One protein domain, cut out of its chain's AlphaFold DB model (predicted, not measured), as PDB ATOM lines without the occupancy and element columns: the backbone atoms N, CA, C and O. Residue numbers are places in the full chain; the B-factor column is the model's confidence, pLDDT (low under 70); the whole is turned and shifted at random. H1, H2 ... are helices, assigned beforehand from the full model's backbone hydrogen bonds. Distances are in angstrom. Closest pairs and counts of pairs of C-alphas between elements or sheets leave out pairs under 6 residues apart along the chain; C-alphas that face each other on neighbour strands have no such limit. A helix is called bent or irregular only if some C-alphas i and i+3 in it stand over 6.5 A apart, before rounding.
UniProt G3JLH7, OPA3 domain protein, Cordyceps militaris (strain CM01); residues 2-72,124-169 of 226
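AT A GLANCE: This is residues 2 to 72 and 124 to 169 of the 226 residues of the protein "OPA3 domain protein" of Cordyceps militaris (strain CM01) (UniProt G3JLH7). The picture is a flat V of helices: H4 and H1, side by side and running opposite ways, make one arm, and H2 makes the other. The arms meet where the end of H1 turns into H2 and residues 134 to 142 of H4 pack on residues 36 to 47 of H2; past the far end of H2, H3 sticks out free. The printed part has 117 residues, with four named helices in the order H1, H2, H3, H4 and no named strand; the class is all helix. The whole is extended, with a radius of gyration of the C-alphas of 20.8 A, and spans 67 by 50 by 22 A.

HOW THE PARTS SIT: Begin with the longest helix, H4, residues 134 to 165. H1, residues 6 to 31, touches it, and the closest C-alphas, those of Ala 22 and Ala 142, are 5.4 A apart. H4 touches H1 with residues 138 to 150 alone. The two run opposite ways at a shallow tilt of 32 degrees, only just short of steep. H2, residues 33 to 58, touches H4 about perpendicular, at 75 degrees. Look at Gly 43 and Ala 137 for their closest C-alphas, 4.2 A apart; H2 touches H4 with residues 36 to 47 alone, and H4 touches H2 with residues 134 to 142 alone. H1 and H2 touch only at the corner by their tight link, with the C-alphas of Ala 29 and Arg 36 closest at 4.8 A, and run opposite ways at a steep tilt of 58 degrees. H3, residues 61 to 72, follows H2 by a tight link and touches no helix. In H2, H3 and H4 every O i to N i+4 pair is within hydrogen-bond range; in H1, 20 of 22 are.

IN THESE COORDINATES: Find C-alpha 134 at (200.940, 82.652, 189.108); from there H4 runs 45.8 A to C-alpha 165 at (243.940, 72.316, 177.236). H1 begins at C-alpha 6, at (237.523, 75.269, 193.084), and is 35.9 A long. It is neither bent nor irregular, but only just: C-alphas 19 and 22 are 6.2 A apart. H2 runs 36.7 A from Ala 33 to Leu 58, and H3 runs 16.0 A from Pro 61 to Glu 72.

THE WHOLE: The C-alphas farthest apart are those of Val 2 and Glu 72, at 67.2 A. Residues 2 to 9, 60 to 72 and 155 to 169 stand free; the body without them spans 39 by 31 by 15 A. Residues 73 to 123 are not printed, and C-alphas 72 and 124 are 22.8 A apart across this cut, which lies in the link from H3 to H4. The mean pLDDT of the printed part is 77.5; 31 residues are under 70, among them residues 59 to 72 and 124 to 127.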
ATOM      1  N   VAL A   2     248.970  72.395 193.609       49.72
ATOM      2  CA  VAL A   2     247.834  71.996 194.455       49.72
ATOM      3  C   VAL A   2     246.543  72.339 193.705       49.72
ATOM      4  O   VAL A   2     246.438  73.478 193.241       49.72
ATOM      5  N   PRO A   3     245.591  71.404 193.524       60.84
ATOM      6  CA  PRO A   3     244.323  71.734 192.900       60.84
ATOM      7  C   PRO A   3     243.688  72.823 193.759       60.84
ATOM      8  O   PRO A   3     243.396  72.610 194.937       60.84
ATOM      9  N   LEU A   4     243.559  74.022 193.184       61.50
ATOM     10  CA  LEU A   4     242.842  75.130 193.801       61.50
ATOM     11  C   LEU A   4     241.526  74.579 194.363       61.50
ATOM     12  O   LEU A   4     240.910  73.724 193.717       61.50
ATOM     13  N   PRO A   5     241.056  75.046 195.531       71.81
ATOM     14  CA  PRO A   5     239.813  74.585 196.141       71.81
ATOM     15  C   PRO A   5     238.576  75.091 195.367       71.81
ATOM     16  O   PRO A   5     237.591  75.518 195.965       71.81
ATOM     17  N   LEU A   6     238.604  75.019 194.032       69.69
ATOM     18  CA  LEU A   6     237.523  75.269 193.084       69.69
ATOM     19  C   LEU A   6     236.259  74.513 193.483       69.69
ATOM     20  O   LEU A   6     235.170  75.051 193.363       69.69
ATOM     21  N   PHE A   7     236.390  73.313 194.050       69.12
ATOM     22  CA  PHE A   7     235.243  72.562 194.556       69.12
ATOM     23  C   PHE A   7     234.589  73.215 195.792       69.12
ATOM     24  O   PHE A   7     233.363  73.256 195.923       69.12
ATOM     25  N   LYS A   8     235.387  73.799 196.697       72.00
ATOM     26  CA  LYS A   8     234.865  74.533 197.863       72.00
ATOM     27  C   LYS A   8     234.296  75.894 197.460       72.00
ATOM     28  O   LYS A   8     233.241  76.277 197.951       72.00
ATOM     29  N   LEU A   9     234.948  76.599 196.539       74.19
ATOM     30  CA  LEU A   9     234.446  77.870 196.010       74.19
ATOM     31  C   LEU A   9     233.180  77.667 195.169       74.19
ATOM     32  O   LEU A   9     232.221  78.415 195.322       74.19
ATOM     33  N   GLY A  10     233.134  76.606 194.363       73.50
ATOM     34  CA  GLY A  10     231.968  76.209 193.579       73.50
ATOM     35  C   GLY A  10     230.774  75.836 194.456       73.50
ATOM     36  O   GLY A  10     229.669  76.314 194.213       73.50
ATOM     37  N   SER A  11     230.982  75.067 195.531       72.06
ATOM     38  CA  SER A  11     229.894  74.739 196.468       72.06
ATOM     39  C   SER A  11     229.410  75.957 197.274       72.06
ATOM     40  O   SER A  11     228.210  76.088 197.528       72.06
ATOM     41  N   LEU A  12     230.296  76.907 197.605       72.94
ATOM     42  CA  LEU A  12     229.907  78.178 198.228       72.94
ATOM     43  C   LEU A  12     229.135  79.094 197.258       72.94
ATOM     44  O   LEU A  12     228.173  79.748 197.664       72.94
ATOM     45  N   PHE A  13     229.529  79.118 195.982       73.50
ATOM     46  CA  PHE A  13     228.878  79.883 194.914       73.50
ATOM     47  C   PHE A  13     227.484  79.337 194.590       73.50
ATOM     48  O   PHE A  13     226.524  80.106 194.526       73.50
ATOM     49  N   LEU A  14     227.346  78.010 194.510       72.62
ATOM     50  CA  LEU A  14     226.062  77.321 194.356       72.62
ATOM     51  C   LEU A  14     225.091  77.691 195.486       72.62
ATOM     52  O   LEU A  14     223.936  78.044 195.246       72.62
ATOM     53  N   ARG A  15     225.589  77.708 196.730       71.62
ATOM     54  CA  ARG A  15     224.819  78.151 197.900       71.62
ATOM     55  C   ARG A  15     224.439  79.631 197.830       71.62
ATOM     56  O   ARG A  15     223.357  79.998 198.289       71.62
ATOM     57  N   HIS A  16     225.298  80.480 197.270       71.19
ATOM     58  CA  HIS A  16     225.014  81.905 197.110       71.19
ATOM     59  C   HIS A  16     223.920  82.156 196.071       71.19
ATOM     60  O   HIS A  16     222.991  82.912 196.343       71.19
ATOM     61  N   ILE A  17     223.974  81.485 194.924       71.56
ATOM     62  CA  ILE A  17     222.968  81.648 193.868       71.56
ATOM     63  C   ILE A  17     221.627  81.063 194.298       71.56
ATOM     64  O   ILE A  17     220.608  81.734 194.160       71.56
ATOM     65  N   SER A  18     221.623  79.871 194.898       65.81
ATOM     66  CA  SER A  18     220.392  79.234 195.372       65.81
ATOM     67  C   SER A  18     219.691  80.074 196.447       65.81
ATOM     68  O   SER A  18     218.492  80.334 196.357       65.81
ATOM     69  N   LYS A  19     220.437  80.583 197.439       67.44
ATOM     70  CA  LYS A  19     219.833  81.324 198.558       67.44
ATOM     71  C   LYS A  19     219.509  82.785 198.226       67.44
ATOM     72  O   LYS A  19     218.492  83.296 198.688       67.44
ATOM     73  N   TYR A  20     220.354  83.475 197.457       68.38
ATOM     74  CA  TYR A  20     220.166  84.902 197.163       68.38
ATOM     75  C   TYR A  20     219.483  85.174 195.819       68.38
ATOM     76  O   TYR A  20     218.784  86.182 195.706       68.38
ATOM     77  N   GLY A  21     219.632  84.295 194.825       70.12
ATOM     78  CA  GLY A  21     218.990  84.432 193.516       70.12
ATOM     79  C   GLY A  21     217.473  84.309 193.617       70.12
ATOM     80  O   GLY A  21     216.757  85.247 193.264       70.12
ATOM     81  N   ALA A  22     216.983  83.216 194.207       66.69
ATOM     82  CA  ALA A  22     215.550  82.981 194.381       66.69
ATOM     83  C   ALA A  22     214.882  84.088 195.216       66.69
ATOM     84  O   ALA A  22     213.876  84.663 194.802       66.69
ATOM     85  N   ASN A  23     215.480  84.476 196.348       72.75
ATOM     86  CA  ASN A  23     214.912  85.517 197.210       72.75
ATOM     87  C   ASN A  23     214.887  86.910 196.554       72.75
ATOM     88  O   ASN A  23     213.955  87.678 196.810       72.75
ATOM     89  N   ARG A  24     215.863  87.258 195.700       72.06
ATOM     90  CA  ARG A  24     215.831  88.534 194.959       72.06
ATOM     91  C   ARG A  24     214.797  88.541 193.842       72.06
ATOM     92  O   ARG A  24     214.104  89.546 193.694       72.06
ATOM     93  N   ILE A  25     214.677  87.445 193.094       71.81
ATOM     94  CA  ILE A  25     213.701  87.336 192.002       71.81
ATOM     95  C   ILE A  25     212.280  87.410 192.567       71.81
ATOM     96  O   ILE A  25     211.456  88.146 192.030       71.81
ATOM     97  N   LYS A  26     212.014  86.746 193.699       70.12
ATOM     98  CA  LYS A  26     210.720  86.826 194.395       70.12
ATOM     99  C   LYS A  26     210.392  88.250 194.847       70.12
ATOM    100  O   LYS A  26     209.288  88.726 194.603       70.12
ATOM    101  N   LYS A  27     211.358  88.969 195.437       74.62
ATOM    102  CA  LYS A  27     211.155  90.363 195.868       74.62
ATOM    103  C   LYS A  27     210.859  91.291 194.679       74.62
ATOM    104  O   LYS A  27     209.874  92.017 194.703       74.62
ATOM    105  N   GLN A  28     211.631  91.186 193.596       67.94
ATOM    106  CA  GLN A  28     211.410  91.986 192.382       67.94
ATOM    107  C   GLN A  28     210.122  91.624 191.629       67.94
ATOM    108  O   GLN A  28     209.513  92.487 190.998       67.94
ATOM    109  N   ALA A  29     209.676  90.367 191.695       68.69
ATOM    110  CA  ALA A  29     208.399  89.947 191.123       68.69
ATOM    111  C   ALA A  29     207.193  90.526 191.867       68.69
ATOM    112  O   ALA A  29     206.155  90.747 191.243       68.69
ATOM    113  N   HIS A  30     207.332  90.824 193.160       70.62
ATOM    114  CA  HIS A  30     206.317  91.572 193.897       70.62
ATOM    115  C   HIS A  30     206.329  93.066 193.556       70.62
ATOM    116  O   HIS A  30     205.261  93.658 193.424       70.62
ATOM    117  N   ASP A  31     207.506  93.654 193.336       78.62
ATOM    118  CA  ASP A  31     207.637  95.092 193.073       78.62
ATOM    119  C   ASP A  31     207.233  95.488 191.634       78.62
ATOM    120  O   ASP A  31     206.875  96.641 191.374       78.62
ATOM    121  N   HIS A  32     207.278  94.560 190.665       82.50
ATOM    122  CA  HIS A  32     207.047  94.861 189.245       82.50
ATOM    123  C   HIS A  32     206.034  93.924 188.569       82.50
ATOM    124  O   HIS A  32     206.359  92.815 188.147       82.50
ATOM    125  N   ALA A  33     204.818  94.427 188.320       82.62
ATOM    126  CA  ALA A  33     203.732  93.673 187.677       82.62
ATOM    127  C   ALA A  33     204.077  93.144 186.267       82.62
ATOM    128  O   ALA A  33     203.708  92.022 185.916       82.62
ATOM    129  N   ARG A  34     204.824  93.915 185.456       85.06
ATOM    130  CA  ARG A  34     205.276  93.472 184.117       85.06
ATOM    131  C   ARG A  34     206.251  92.301 184.209       85.06
ATOM    132  O   ARG A  34     206.144  91.346 183.443       85.06
ATOM    133  N   PHE A  35     207.177  92.372 185.162       83.25
ATOM    134  CA  PHE A  35     208.137  91.305 185.410       83.25
ATOM    135  C   PHE A  35     207.437  90.060 185.959       83.25
ATOM    136  O   PHE A  35     207.723  88.956 185.504       83.25
ATOM    137  N   ARG A  36     206.439  90.230 186.834       84.31
ATOM    138  CA  ARG A  36     205.601  89.132 187.328       84.31
ATOM    139  C   ARG A  36     204.879  88.397 186.201       84.31
ATOM    140  O   ARG A  36     204.939  87.175 186.142       84.31
ATOM    141  N   ALA A  37     204.249  89.124 185.279       86.44
ATOM    142  CA  ALA A  37     203.569  88.524 184.129       86.44
ATOM    143  C   ALA A  37     204.546  87.777 183.201       86.44
ATOM    144  O   ALA A  37     204.235  86.693 182.700       86.44
ATOM    145  N   PHE A  38     205.747  88.326 182.999       88.31
ATOM    146  CA  PHE A  38     206.812  87.672 182.241       88.31
ATOM    147  C   PHE A  38     207.291  86.380 182.921       88.31
ATOM    148  O   PHE A  38     207.299  85.319 182.293       88.31
ATOM    149  N   ALA A  39     207.631  86.454 184.208       86.50
ATOM    150  CA  ALA A  39     208.082  85.319 185.003       86.50
ATOM    151  C   ALA A  39     207.000  84.234 185.088       86.50
ATOM    152  O   ALA A  39     207.295  83.060 184.883       86.50
ATOM    153  N   ALA A  40     205.732  84.614 185.273       87.38
ATOM    154  CA  ALA A  40     204.608  83.688 185.236       87.38
ATOM    155  C   ALA A  40     204.493  83.006 183.864       87.38
ATOM    156  O   ALA A  40     204.354  81.787 183.805       87.38
ATOM    157  N   ARG A  41     204.624  83.738 182.749       89.00
ATOM    158  CA  ARG A  41     204.588  83.148 181.397       89.00
ATOM    159  C   ARG A  41     205.696  82.111 181.189       89.00
ATOM    160  O   ARG A  41     205.416  81.028 180.672       89.00
ATOM    161  N   TYR A  42     206.925  82.419 181.595       89.31
ATOM    162  CA  TYR A  42     208.044  81.479 181.491       89.31
ATOM    163  C   TYR A  42     207.906  80.301 182.459       89.31
ATOM    164  O   TYR A  42     208.136  79.160 182.062       89.31
ATOM    165  N   GLY A  43     207.450  80.541 183.687       88.94
ATOM    166  CA  GLY A  43     207.156  79.497 184.664       88.94
ATOM    167  C   GLY A  43     206.085  78.521 184.182       88.94
ATOM    168  O   GLY A  43     206.247  77.307 184.299       88.94
ATOM    169  N   GLN A  44     205.024  79.030 183.549       89.94
ATOM    170  CA  GLN A  44     204.011  78.192 182.904       89.94
ATOM    171  C   GLN A  44     204.604  77.400 181.745       89.94
ATOM    172  O   GLN A  44     204.346  76.206 181.644       89.94
ATOM    173  N   MET A  45     205.413  78.023 180.883       89.44
ATOM    174  CA  MET A  45     206.087  77.309 179.796       89.44
ATOM    175  C   MET A  45     206.934  76.153 180.339       89.44
ATOM    176  O   MET A  45     206.803  75.034 179.846       89.44
ATOM    177  N   MET A  46     207.728  76.390 181.385       88.50
ATOM    178  CA  MET A  46     208.547  75.354 182.020       88.50
ATOM    179  C   MET A  46     207.699  74.251 182.648       88.50
ATOM    180  O   MET A  46     207.985  73.074 182.445       88.50
ATOM    181  N   HIS A  47     206.605  74.597 183.331       88.56
ATOM    182  CA  HIS A  47     205.681  73.597 183.864       88.56
ATOM    183  C   HIS A  47     205.071  72.729 182.754       88.56
ATOM    184  O   HIS A  47     205.010  71.506 182.872       88.56
ATOM    185  N   GLN A  48     204.638  73.351 181.656       88.75
ATOM    186  CA  GLN A  48     204.073  72.635 180.516       88.75
ATOM    187  C   GLN A  48     205.121  71.735 179.862       88.75
ATOM    188  O   GLN A  48     204.796  70.607 179.507       88.75
ATOM    189  N   LEU A  49     206.364  72.202 179.722       88.94
ATOM    190  CA  LEU A  49     207.472  71.393 179.216       88.94
ATOM    191  C   LEU A  49     207.734  70.194 180.125       88.94
ATOM    192  O   LEU A  49     207.713  69.078 179.620       88.94
ATOM    193  N   ASN A  50     207.859  70.405 181.437       88.88
ATOM    194  CA  ASN A  50     208.078  69.332 182.404       88.88
ATOM    195  C   ASN A  50     206.960  68.276 182.333       88.88
ATOM    196  O   ASN A  50     207.229  67.091 182.169       88.88
ATOM    197  N   MET A  51     205.691  68.697 182.340       87.31
ATOM    198  CA  MET A  51     204.557  67.769 182.232       87.31
ATOM    199  C   MET A  51     204.509  67.050 180.880       87.31
ATOM    200  O   MET A  51     204.147  65.874 180.819       87.31
ATOM    201  N   ARG A  52     204.882  67.726 179.788       87.12
ATOM    202  CA  ARG A  52     204.983  67.106 178.459       87.12
ATOM    203  C   ARG A  52     206.076  66.053 178.425       87.12
ATOM    204  O   ARG A  52     205.808  64.962 177.936       87.12
ATOM    205  N   THR A  53     207.260  66.350 178.950       84.81
ATOM    206  CA  THR A  53     208.371  65.394 179.006       84.81
ATOM    207  C   THR A  53     208.058  64.232 179.936       84.81
ATOM    208  O   THR A  53     208.313  63.095 179.559       84.81
ATOM    209  N   SER A  54     207.424  64.470 181.089       84.75
ATOM    210  CA  SER A  54     206.988  63.393 181.984       84.75
ATOM    211  C   SER A  54     205.966  62.483 181.311       84.75
ATOM    212  O   SER A  54     206.111  61.269 181.369       84.75
ATOM    213  N   VAL A  55     204.959  63.038 180.628       83.06
ATOM    214  CA  VAL A  55     203.971  62.229 179.895       83.06
ATOM    215  C   VAL A  55     204.595  61.531 178.688       83.06
ATOM    216  O   VAL A  55     204.205  60.412 178.387       83.06
ATOM    217  N   ALA A  56     205.556  62.155 178.007       84.31
ATOM    218  CA  ALA A  56     206.284  61.518 176.914       84.31
ATOM    219  C   ALA A  56     207.137  60.340 177.407       84.31
ATOM    220  O   ALA A  56     207.168  59.312 176.743       84.31
ATOM    221  N   LEU A  57     207.778  60.473 178.573       81.06
ATOM    222  CA  LEU A  57     208.597  59.427 179.183       81.06
ATOM    223  C   LEU A  57     207.754  58.287 179.774       81.06
ATOM    224  O   LEU A  57     208.103  57.129 179.609       81.06
ATOM    225  N   LEU A  58     206.636  58.607 180.438       76.25
ATOM    226  CA  LEU A  58     205.711  57.625 181.031       76.25
ATOM    227  C   LEU A  58     204.916  56.835 179.984       76.25
ATOM    228  O   LEU A  58     204.259  55.845 180.306       76.25
ATOM    229  N   ARG A  59     204.904  57.302 178.739       66.56
ATOM    230  CA  ARG A  59     204.191  56.658 177.647       66.56
ATOM    231  C   ARG A  59     205.108  55.619 177.019       66.56
ATOM    232  O   ARG A  59     205.738  55.892 176.005       66.56
ATOM    233  N   ASP A  60     205.145  54.427 177.610       66.19
ATOM    234  CA  ASP A  60     205.806  53.272 177.007       66.19
ATOM    235  C   ASP A  60     205.117  52.946 175.671       66.19
ATOM    236  O   ASP A  60     203.973  52.465 175.659       66.19
ATOM    237  N   PRO A  61     205.771  53.186 174.518       64.19
ATOM    238  CA  PRO A  61     205.161  52.926 173.218       64.19
ATOM    239  C   PRO A  61     204.819  51.438 173.053       64.19
ATOM    240  O   PRO A  61     203.891  51.094 172.323       64.19
ATOM    241  N   GLU A  62     205.519  50.554 173.768       57.31
ATOM    242  CA  GLU A  62     205.252  49.119 173.803       57.31
ATOM    243  C   GLU A  62     203.989  48.753 174.588       57.31
ATOM    244  O   GLU A  62     203.236  47.884 174.151       57.31
ATOM    245  N   ALA A  63     203.716  49.415 175.717       60.56
ATOM    246  CA  ALA A  63     202.503  49.168 176.496       60.56
ATOM    247  C   ALA A  63     201.257  49.653 175.740       60.56
ATOM    248  O   ALA A  63     200.233  48.967 175.733       60.56
ATOM    249  N   GLU A  64     201.358  50.781 175.024       61.91
ATOM    250  CA  GLU A  64     200.291  51.245 174.132       61.91
ATOM    251  C   GLU A  64     200.078  50.307 172.938       61.91
ATOM    252  O   GLU A  64     198.929  50.056 172.580       61.91
ATOM    253  N   ARG A  65     201.145  49.762 172.337       58.31
ATOM    254  CA  ARG A  65     201.052  48.762 171.253       58.31
ATOM    255  C   ARG A  65     200.427  47.455 171.729       58.31
ATOM    256  O   ARG A  65     199.477  46.998 171.110       58.31
ATOM    257  N   ARG A  66     200.837  46.931 172.885       61.16
ATOM    258  CA  ARG A  66     200.227  45.731 173.490       61.16
ATOM    259  C   ARG A  66     198.769  45.958 173.891       61.16
ATOM    260  O   ARG A  66     197.962  45.039 173.802       61.16
ATOM    261  N   ALA A  67     198.406  47.164 174.330       60.56
ATOM    262  CA  ALA A  67     197.014  47.517 174.599       60.56
ATOM    263  C   ALA A  67     196.182  47.626 173.309       60.56
ATOM    264  O   ALA A  67     195.010  47.262 173.322       60.56
ATOM    265  N   ARG A  68     196.782  48.073 172.196       60.88
ATOM    266  CA  ARG A  68     196.140  48.090 170.871       60.88
ATOM    267  C   ARG A  68     195.974  46.697 170.307       60.88
ATOM    268  O   ARG A  68     194.870  46.365 169.933       60.88
ATOM    269  N   GLU A  69     197.002  45.859 170.352       59.81
ATOM    270  CA  GLU A  69     196.916  44.461 169.917       59.81
ATOM    271  C   GLU A  69     195.865  43.685 170.725       59.81
ATOM    272  O   GLU A  69     195.099  42.916 170.159       59.81
ATOM    273  N   LYS A  70     195.738  43.945 172.036       62.50
ATOM    274  CA  LYS A  70     194.682  43.361 172.887       62.50
ATOM    275  C   LYS A  70     193.282  43.944 172.648       62.50
ATOM    276  O   LYS A  70     192.307  43.282 172.984       62.50
ATOM    277  N   ALA A  71     193.171  45.162 172.117       59.28
ATOM    278  CA  ALA A  71     191.895  45.814 171.797       59.28
ATOM    279  C   ALA A  71     191.458  45.602 170.333       59.28
ATOM    280  O   ALA A  71     190.269  45.665 170.028       59.28
ATOM    281  N   GLU A  72     192.413  45.369 169.435       53.38
ATOM    282  CA  GLU A  72     192.228  44.983 168.033       53.38
ATOM    283  C   GLU A  72     192.078  43.461 167.893       53.38
ATOM    284  O   GLU A  72     191.494  43.005 166.913       53.38
ATOM    285  N   ILE A 124     201.311  64.749 171.683       65.38
ATOM    286  CA  ILE A 124     201.712  65.041 173.071       65.38
ATOM    287  C   ILE A 124     202.107  66.524 173.210       65.38
ATOM    288  O   ILE A 124     201.811  67.185 174.204       65.38
ATOM    289  N   TRP A 125     202.692  67.063 172.138       64.50
ATOM    290  CA  TRP A 125     203.137  68.443 171.991       64.50
ATOM    291  C   TRP A 125     202.002  69.473 171.874       64.50
ATOM    292  O   TRP A 125     202.221  70.644 172.181       64.50
ATOM    293  N   THR A 126     200.784  69.069 171.490       65.69
ATOM    294  CA  THR A 126     199.614  69.967 171.417       65.69
ATOM    295  C   THR A 126     198.734  69.907 172.666       65.69
ATOM    296  O   THR A 126     197.842  70.743 172.830       65.69
ATOM    297  N   ARG A 127     199.011  68.985 173.600       69.25
ATOM    298  CA  ARG A 127     198.287  68.893 174.871       69.25
ATOM    299  C   ARG A 127     198.585  70.122 175.741       69.25
ATOM    300  O   ARG A 127     199.746  70.488 175.958       69.25
ATOM    301  N   LYS A 128     197.521  70.768 176.228       71.88
ATOM    302  CA  LYS A 128     197.569  71.889 177.179       71.88
ATOM    303  C   LYS A 128     197.236  71.352 178.573       71.88
ATOM    304  O   LYS A 128     196.141  70.834 178.778       71.88
ATOM    305  N   PHE A 129     198.180  71.426 179.508       77.38
ATOM    306  CA  PHE A 129     197.966  71.052 180.908       77.38
ATOM    307  C   PHE A 129     197.351  72.225 181.685       77.38
ATOM    308  O   PHE A 129     197.447  73.376 181.251       77.38
ATOM    309  N   ARG A 130     196.712  71.948 182.830       82.56
ATOM    310  CA  ARG A 130     196.133  72.988 183.696       82.56
ATOM    311  C   ARG A 130     197.242  73.930 184.176       82.56
ATOM    312  O   ARG A 130     198.264  73.466 184.665       82.56
ATOM    313  N   ALA A 131     197.035  75.234 184.010       84.62
ATOM    314  CA  ALA A 131     198.006  76.238 184.422       84.62
ATOM    315  C   ALA A 131     198.171  76.259 185.950       84.62
ATOM    316  O   ALA A 131     197.200  76.072 186.690       84.62
ATOM    317  N   LEU A 132     199.400  76.495 186.410       82.31
ATOM    318  CA  LEU A 132     199.697  76.698 187.831       82.31
ATOM    319  C   LEU A 132     199.206  78.073 188.303       82.31
ATOM    320  O   LEU A 132     199.054  78.974 187.477       82.31
ATOM    321  N   PRO A 133     198.986  78.269 189.614       86.06
ATOM    322  CA  PRO A 133     198.817  79.613 190.155       86.06
ATOM    323  C   PRO A 133     200.068  80.459 189.865       86.06
ATOM    324  O   PRO A 133     201.184  79.931 189.876       86.06
ATOM    325  N   GLU A 134     199.877  81.753 189.588       82.62
ATOM    326  CA  GLU A 134     200.940  82.652 189.108       82.62
ATOM    327  C   GLU A 134     202.162  82.662 190.032       82.62
ATOM    328  O   GLU A 134     203.283  82.532 189.548       82.62
ATOM    329  N   ASP A 135     201.955  82.706 191.348       83.75
ATOM    330  CA  ASP A 135     203.046  82.790 192.328       83.75
ATOM    331  C   ASP A 135     203.967  81.562 192.275       83.75
ATOM    332  O   ASP A 135     205.191  81.682 192.271       83.75
ATOM    333  N   LYS A 136     203.388  80.363 192.119       83.75
ATOM    334  CA  LYS A 136     204.171  79.123 191.979       83.75
ATOM    335  C   LYS A 136     204.912  79.060 190.647       83.75
ATOM    336  O   LYS A 136     205.971  78.447 190.570       83.75
ATOM    337  N   ALA A 137     204.358  79.656 189.592       87.00
ATOM    338  CA  ALA A 137     205.031  79.722 188.299       87.00
ATOM    339  C   ALA A 137     206.249  80.657 188.355       87.00
ATOM    340  O   ALA A 137     207.295  80.322 187.803       87.00
ATOM    341  N   VAL A 138     206.136  81.789 189.053       84.19
ATOM    342  CA  VAL A 138     207.259  82.709 189.285       84.19
ATOM    343  C   VAL A 138     208.368  82.034 190.092       84.19
ATOM    344  O   VAL A 138     209.535  82.154 189.724       84.19
ATOM    345  N   ASP A 139     208.013  81.283 191.133       83.81
ATOM    346  CA  ASP A 139     208.978  80.509 191.920       83.81
ATOM    347  C   ASP A 139     209.720  79.480 191.060       83.81
ATOM    348  O   ASP A 139     210.948  79.448 191.053       83.81
ATOM    349  N   LEU A 140     208.981  78.708 190.256       84.94
ATOM    350  CA  LEU A 140     209.568  77.725 189.344       84.94
ATOM    351  C   LEU A 140     210.502  78.384 188.316       84.94
ATOM    352  O   LEU A 140     211.548  77.838 187.972       84.94
ATOM    353  N   PHE A 141     210.129  79.563 187.812       85.25
ATOM    354  CA  PHE A 141     210.978  80.347 186.922       85.25
ATOM    355  C   PHE A 141     212.267  80.791 187.622       85.25
ATOM    356  O   PHE A 141     213.340  80.680 187.032       85.25
ATOM    357  N   ALA A 142     212.177  81.260 188.868       85.00
ATOM    358  CA  ALA A 142     213.337  81.700 189.636       85.00
ATOM    359  C   ALA A 142     214.348  80.564 189.855       85.00
ATOM    360  O   ALA A 142     215.544  80.771 189.632       85.00
ATOM    361  N   ASP A 143     213.867  79.374 190.218       83.44
ATOM    362  CA  ASP A 143     214.710  78.194 190.431       83.44
ATOM    363  C   ASP A 143     215.415  77.775 189.128       83.44
ATOM    364  O   ASP A 143     216.642  77.661 189.084       83.44
ATOM    365  N   VAL A 144     214.667  77.668 188.022       85.94
ATOM    366  CA  VAL A 144     215.222  77.294 186.708       85.94
ATOM    367  C   VAL A 144     216.250  78.308 186.205       85.94
ATOM    368  O   VAL A 144     217.263  77.917 185.625       85.94
ATOM    369  N   VAL A 145     216.025  79.609 186.404       85.62
ATOM    370  CA  VAL A 145     216.984  80.649 185.995       85.62
ATOM    371  C   VAL A 145     218.283  80.536 186.788       85.62
ATOM    372  O   VAL A 145     219.359  80.648 186.199       85.62
ATOM    373  N   GLY A 146     218.193  80.280 188.096       83.06
ATOM    374  CA  GLY A 146     219.362  80.047 188.943       83.06
ATOM    375  C   GLY A 146     220.174  78.846 188.465       83.06
ATOM    376  O   GLY A 146     221.372  78.978 188.200       83.06
ATOM    377  N   ASP A 147     219.508  77.710 188.271       83.94
ATOM    378  CA  ASP A 147     220.148  76.474 187.819       83.94
ATOM    379  C   ASP A 147     220.750  76.621 186.416       83.94
ATOM    380  O   ASP A 147     221.896  76.232 186.189       83.94
ATOM    381  N   THR A 148     220.036  77.261 185.484       86.50
ATOM    382  CA  THR A 148     220.535  77.514 184.119       86.50
ATOM    383  C   THR A 148     221.779  78.396 184.141       86.50
ATOM    384  O   THR A 148     222.721  78.152 183.389       86.50
ATOM    385  N   PHE A 149     221.816  79.406 185.011       85.88
ATOM    386  CA  PHE A 149     222.982  80.271 185.155       85.88
ATOM    387  C   PHE A 149     224.193  79.500 185.695       85.88
ATOM    388  O   PHE A 149     225.281  79.595 185.127       85.88
ATOM    389  N   ILE A 150     224.011  78.688 186.742       83.88
ATOM    390  CA  ILE A 150     225.086  77.864 187.316       83.88
ATOM    391  C   ILE A 150     225.608  76.858 186.289       83.88
ATOM    392  O   ILE A 150     226.819  76.749 186.098       83.88
ATOM    393  N   LEU A 151     224.704  76.139 185.617       87.12
ATOM    394  CA  LEU A 151     225.055  75.177 184.575       87.12
ATOM    395  C   LEU A 151     225.763  75.866 183.408       87.12
ATOM    396  O   LEU A 151     226.759  75.348 182.915       87.12
ATOM    397  N   GLY A 152     225.310  77.055 183.010       91.75
ATOM    398  CA  GLY A 152     225.956  77.863 181.980       91.75
ATOM    399  C   GLY A 152     227.388  78.243 182.354       91.75
ATOM    400  O   GLY A 152     228.296  78.045 181.551       91.75
ATOM    401  N   VAL A 153     227.617  78.715 183.584       87.25
ATOM    402  CA  VAL A 153     228.969  79.022 184.085       87.25
ATOM    403  C   VAL A 153     229.832  77.759 184.145       87.25
ATOM    404  O   VAL A 153     230.986  77.794 183.725       87.25
ATOM    405  N   ALA A 154     229.287  76.635 184.614       84.56
ATOM    406  CA  ALA A 154     230.010  75.367 184.668       84.56
ATOM    407  C   ALA A 154     230.416  74.881 183.267       84.56
ATOM    408  O   ALA A 154     231.582  74.559 183.046       84.56
ATOM    409  N   VAL A 155     229.488  74.890 182.305       90.25
ATOM    410  CA  VAL A 155     229.762  74.533 180.905       90.25
ATOM    411  C   VAL A 155     230.775  75.494 180.292       90.25
ATOM    412  O   VAL A 155     231.710  75.043 179.639       90.25
ATOM    413  N   ALA A 156     230.653  76.799 180.536       91.81
ATOM    414  CA  ALA A 156     231.609  77.787 180.044       91.81
ATOM    415  C   ALA A 156     233.021  77.547 180.599       91.81
ATOM    416  O   ALA A 156     233.984  77.612 179.839       91.81
ATOM    417  N   LEU A 157     233.158  77.215 181.886       89.19
ATOM    418  CA  LEU A 157     234.447  76.861 182.488       89.19
ATOM    419  C   LEU A 157     235.017  75.562 181.910       89.19
ATOM    420  O   LEU A 157     236.211  75.501 181.633       89.19
ATOM    421  N   ILE A 158     234.177  74.547 181.685       87.94
ATOM    422  CA  ILE A 158     234.594  73.289 181.049       87.94
ATOM    423  C   ILE A 158     235.073  73.548 179.618       87.94
ATOM    424  O   ILE A 158     236.139  73.072 179.241       87.94
ATOM    425  N   LEU A 159     234.326  74.322 178.827       92.19
ATOM    426  CA  LEU A 159     234.706  74.682 177.458       92.19
ATOM    427  C   LEU A 159     235.968  75.545 177.427       92.19
ATOM    428  O   LEU A 159     236.813  75.355 176.554       92.19
ATOM    429  N   TYR A 160     236.118  76.461 178.384       92.50
ATOM    430  CA  TYR A 160     237.316  77.280 178.524       92.50
ATOM    431  C   TYR A 160     238.542  76.425 178.847       92.50
ATOM    432  O   TYR A 160     239.562  76.553 178.173       92.50
ATOM    433  N   GLU A 161     238.444  75.524 179.828       88.19
ATOM    434  CA  GLU A 161     239.546  74.628 180.181       88.19
ATOM    435  C   GLU A 161     239.832  73.643 179.043       88.19
ATOM    436  O   GLU A 161     240.993  73.383 178.752       88.19
ATOM    437  N   TYR A 162     238.806  73.159 178.336       88.06
ATOM    438  CA  TYR A 162     238.970  72.325 177.145       88.06
ATOM    439  C   TYR A 162     239.732  73.071 176.045       88.06
ATOM    440  O   TYR A 162     240.755  72.583 175.573       88.06
ATOM    441  N   TRP A 163     239.299  74.283 175.683       91.00
ATOM    442  CA  TRP A 163     239.971  75.110 174.677       91.00
ATOM    443  C   TRP A 163     241.406  75.466 175.084       91.00
ATOM    444  O   TRP A 163     242.324  75.393 174.268       91.00
ATOM    445  N   ARG A 164     241.623  75.784 176.364       86.69
ATOM    446  CA  ARG A 164     242.952  76.031 176.934       86.69
ATOM    447  C   ARG A 164     243.816  74.768 176.972       86.69
ATOM    448  O   ARG A 164     245.024  74.861 176.774       86.69
ATOM    449  N   SER A 165     243.232  73.598 177.217       81.06
ATOM    450  CA  SER A 165     243.940  72.316 177.236       81.06
ATOM    451  C   SER A 165     244.375  71.894 175.838       81.06
ATOM    452  O   SER A 165     245.452  71.327 175.712       81.06
ATOM    453  N   GLN A 166     243.608  72.230 174.794       79.06
ATOM    454  CA  GLN A 166     244.015  72.014 173.396       79.06
ATOM    455  C   GLN A 166     245.264  72.828 173.007       79.06
ATOM    456  O   GLN A 166     245.947  72.480 172.052       79.06
ATOM    457  N   GLN A 167     245.584  73.905 173.738       75.94
ATOM    458  CA  GLN A 167     246.795  74.704 173.505       75.94
ATOM    459  C   GLN A 167     248.039  74.135 174.205       75.94
ATOM    460  O   GLN A 167     249.146  74.604 173.940       75.94
ATOM    461  N   LYS A 168     247.892  73.151 175.105       68.38
ATOM    462  CA  LYS A 168     249.042  72.463 175.705       68.38
ATOM    463  C   LYS A 168     249.435  71.287 174.801       68.38
ATOM    464  O   LYS A 168     248.547  70.525 174.426       68.38
ATOM    465  N   PRO A 169     250.726  71.113 174.459       59.09
ATOM    466  CA  PRO A 169     251.169  69.925 173.738       59.09
ATOM    467  C   PRO A 169     250.804  68.687 174.563       59.09
ATOM    468  O   PRO A 169     251.041  68.644 175.773       59.09
TER     469      PRO A 169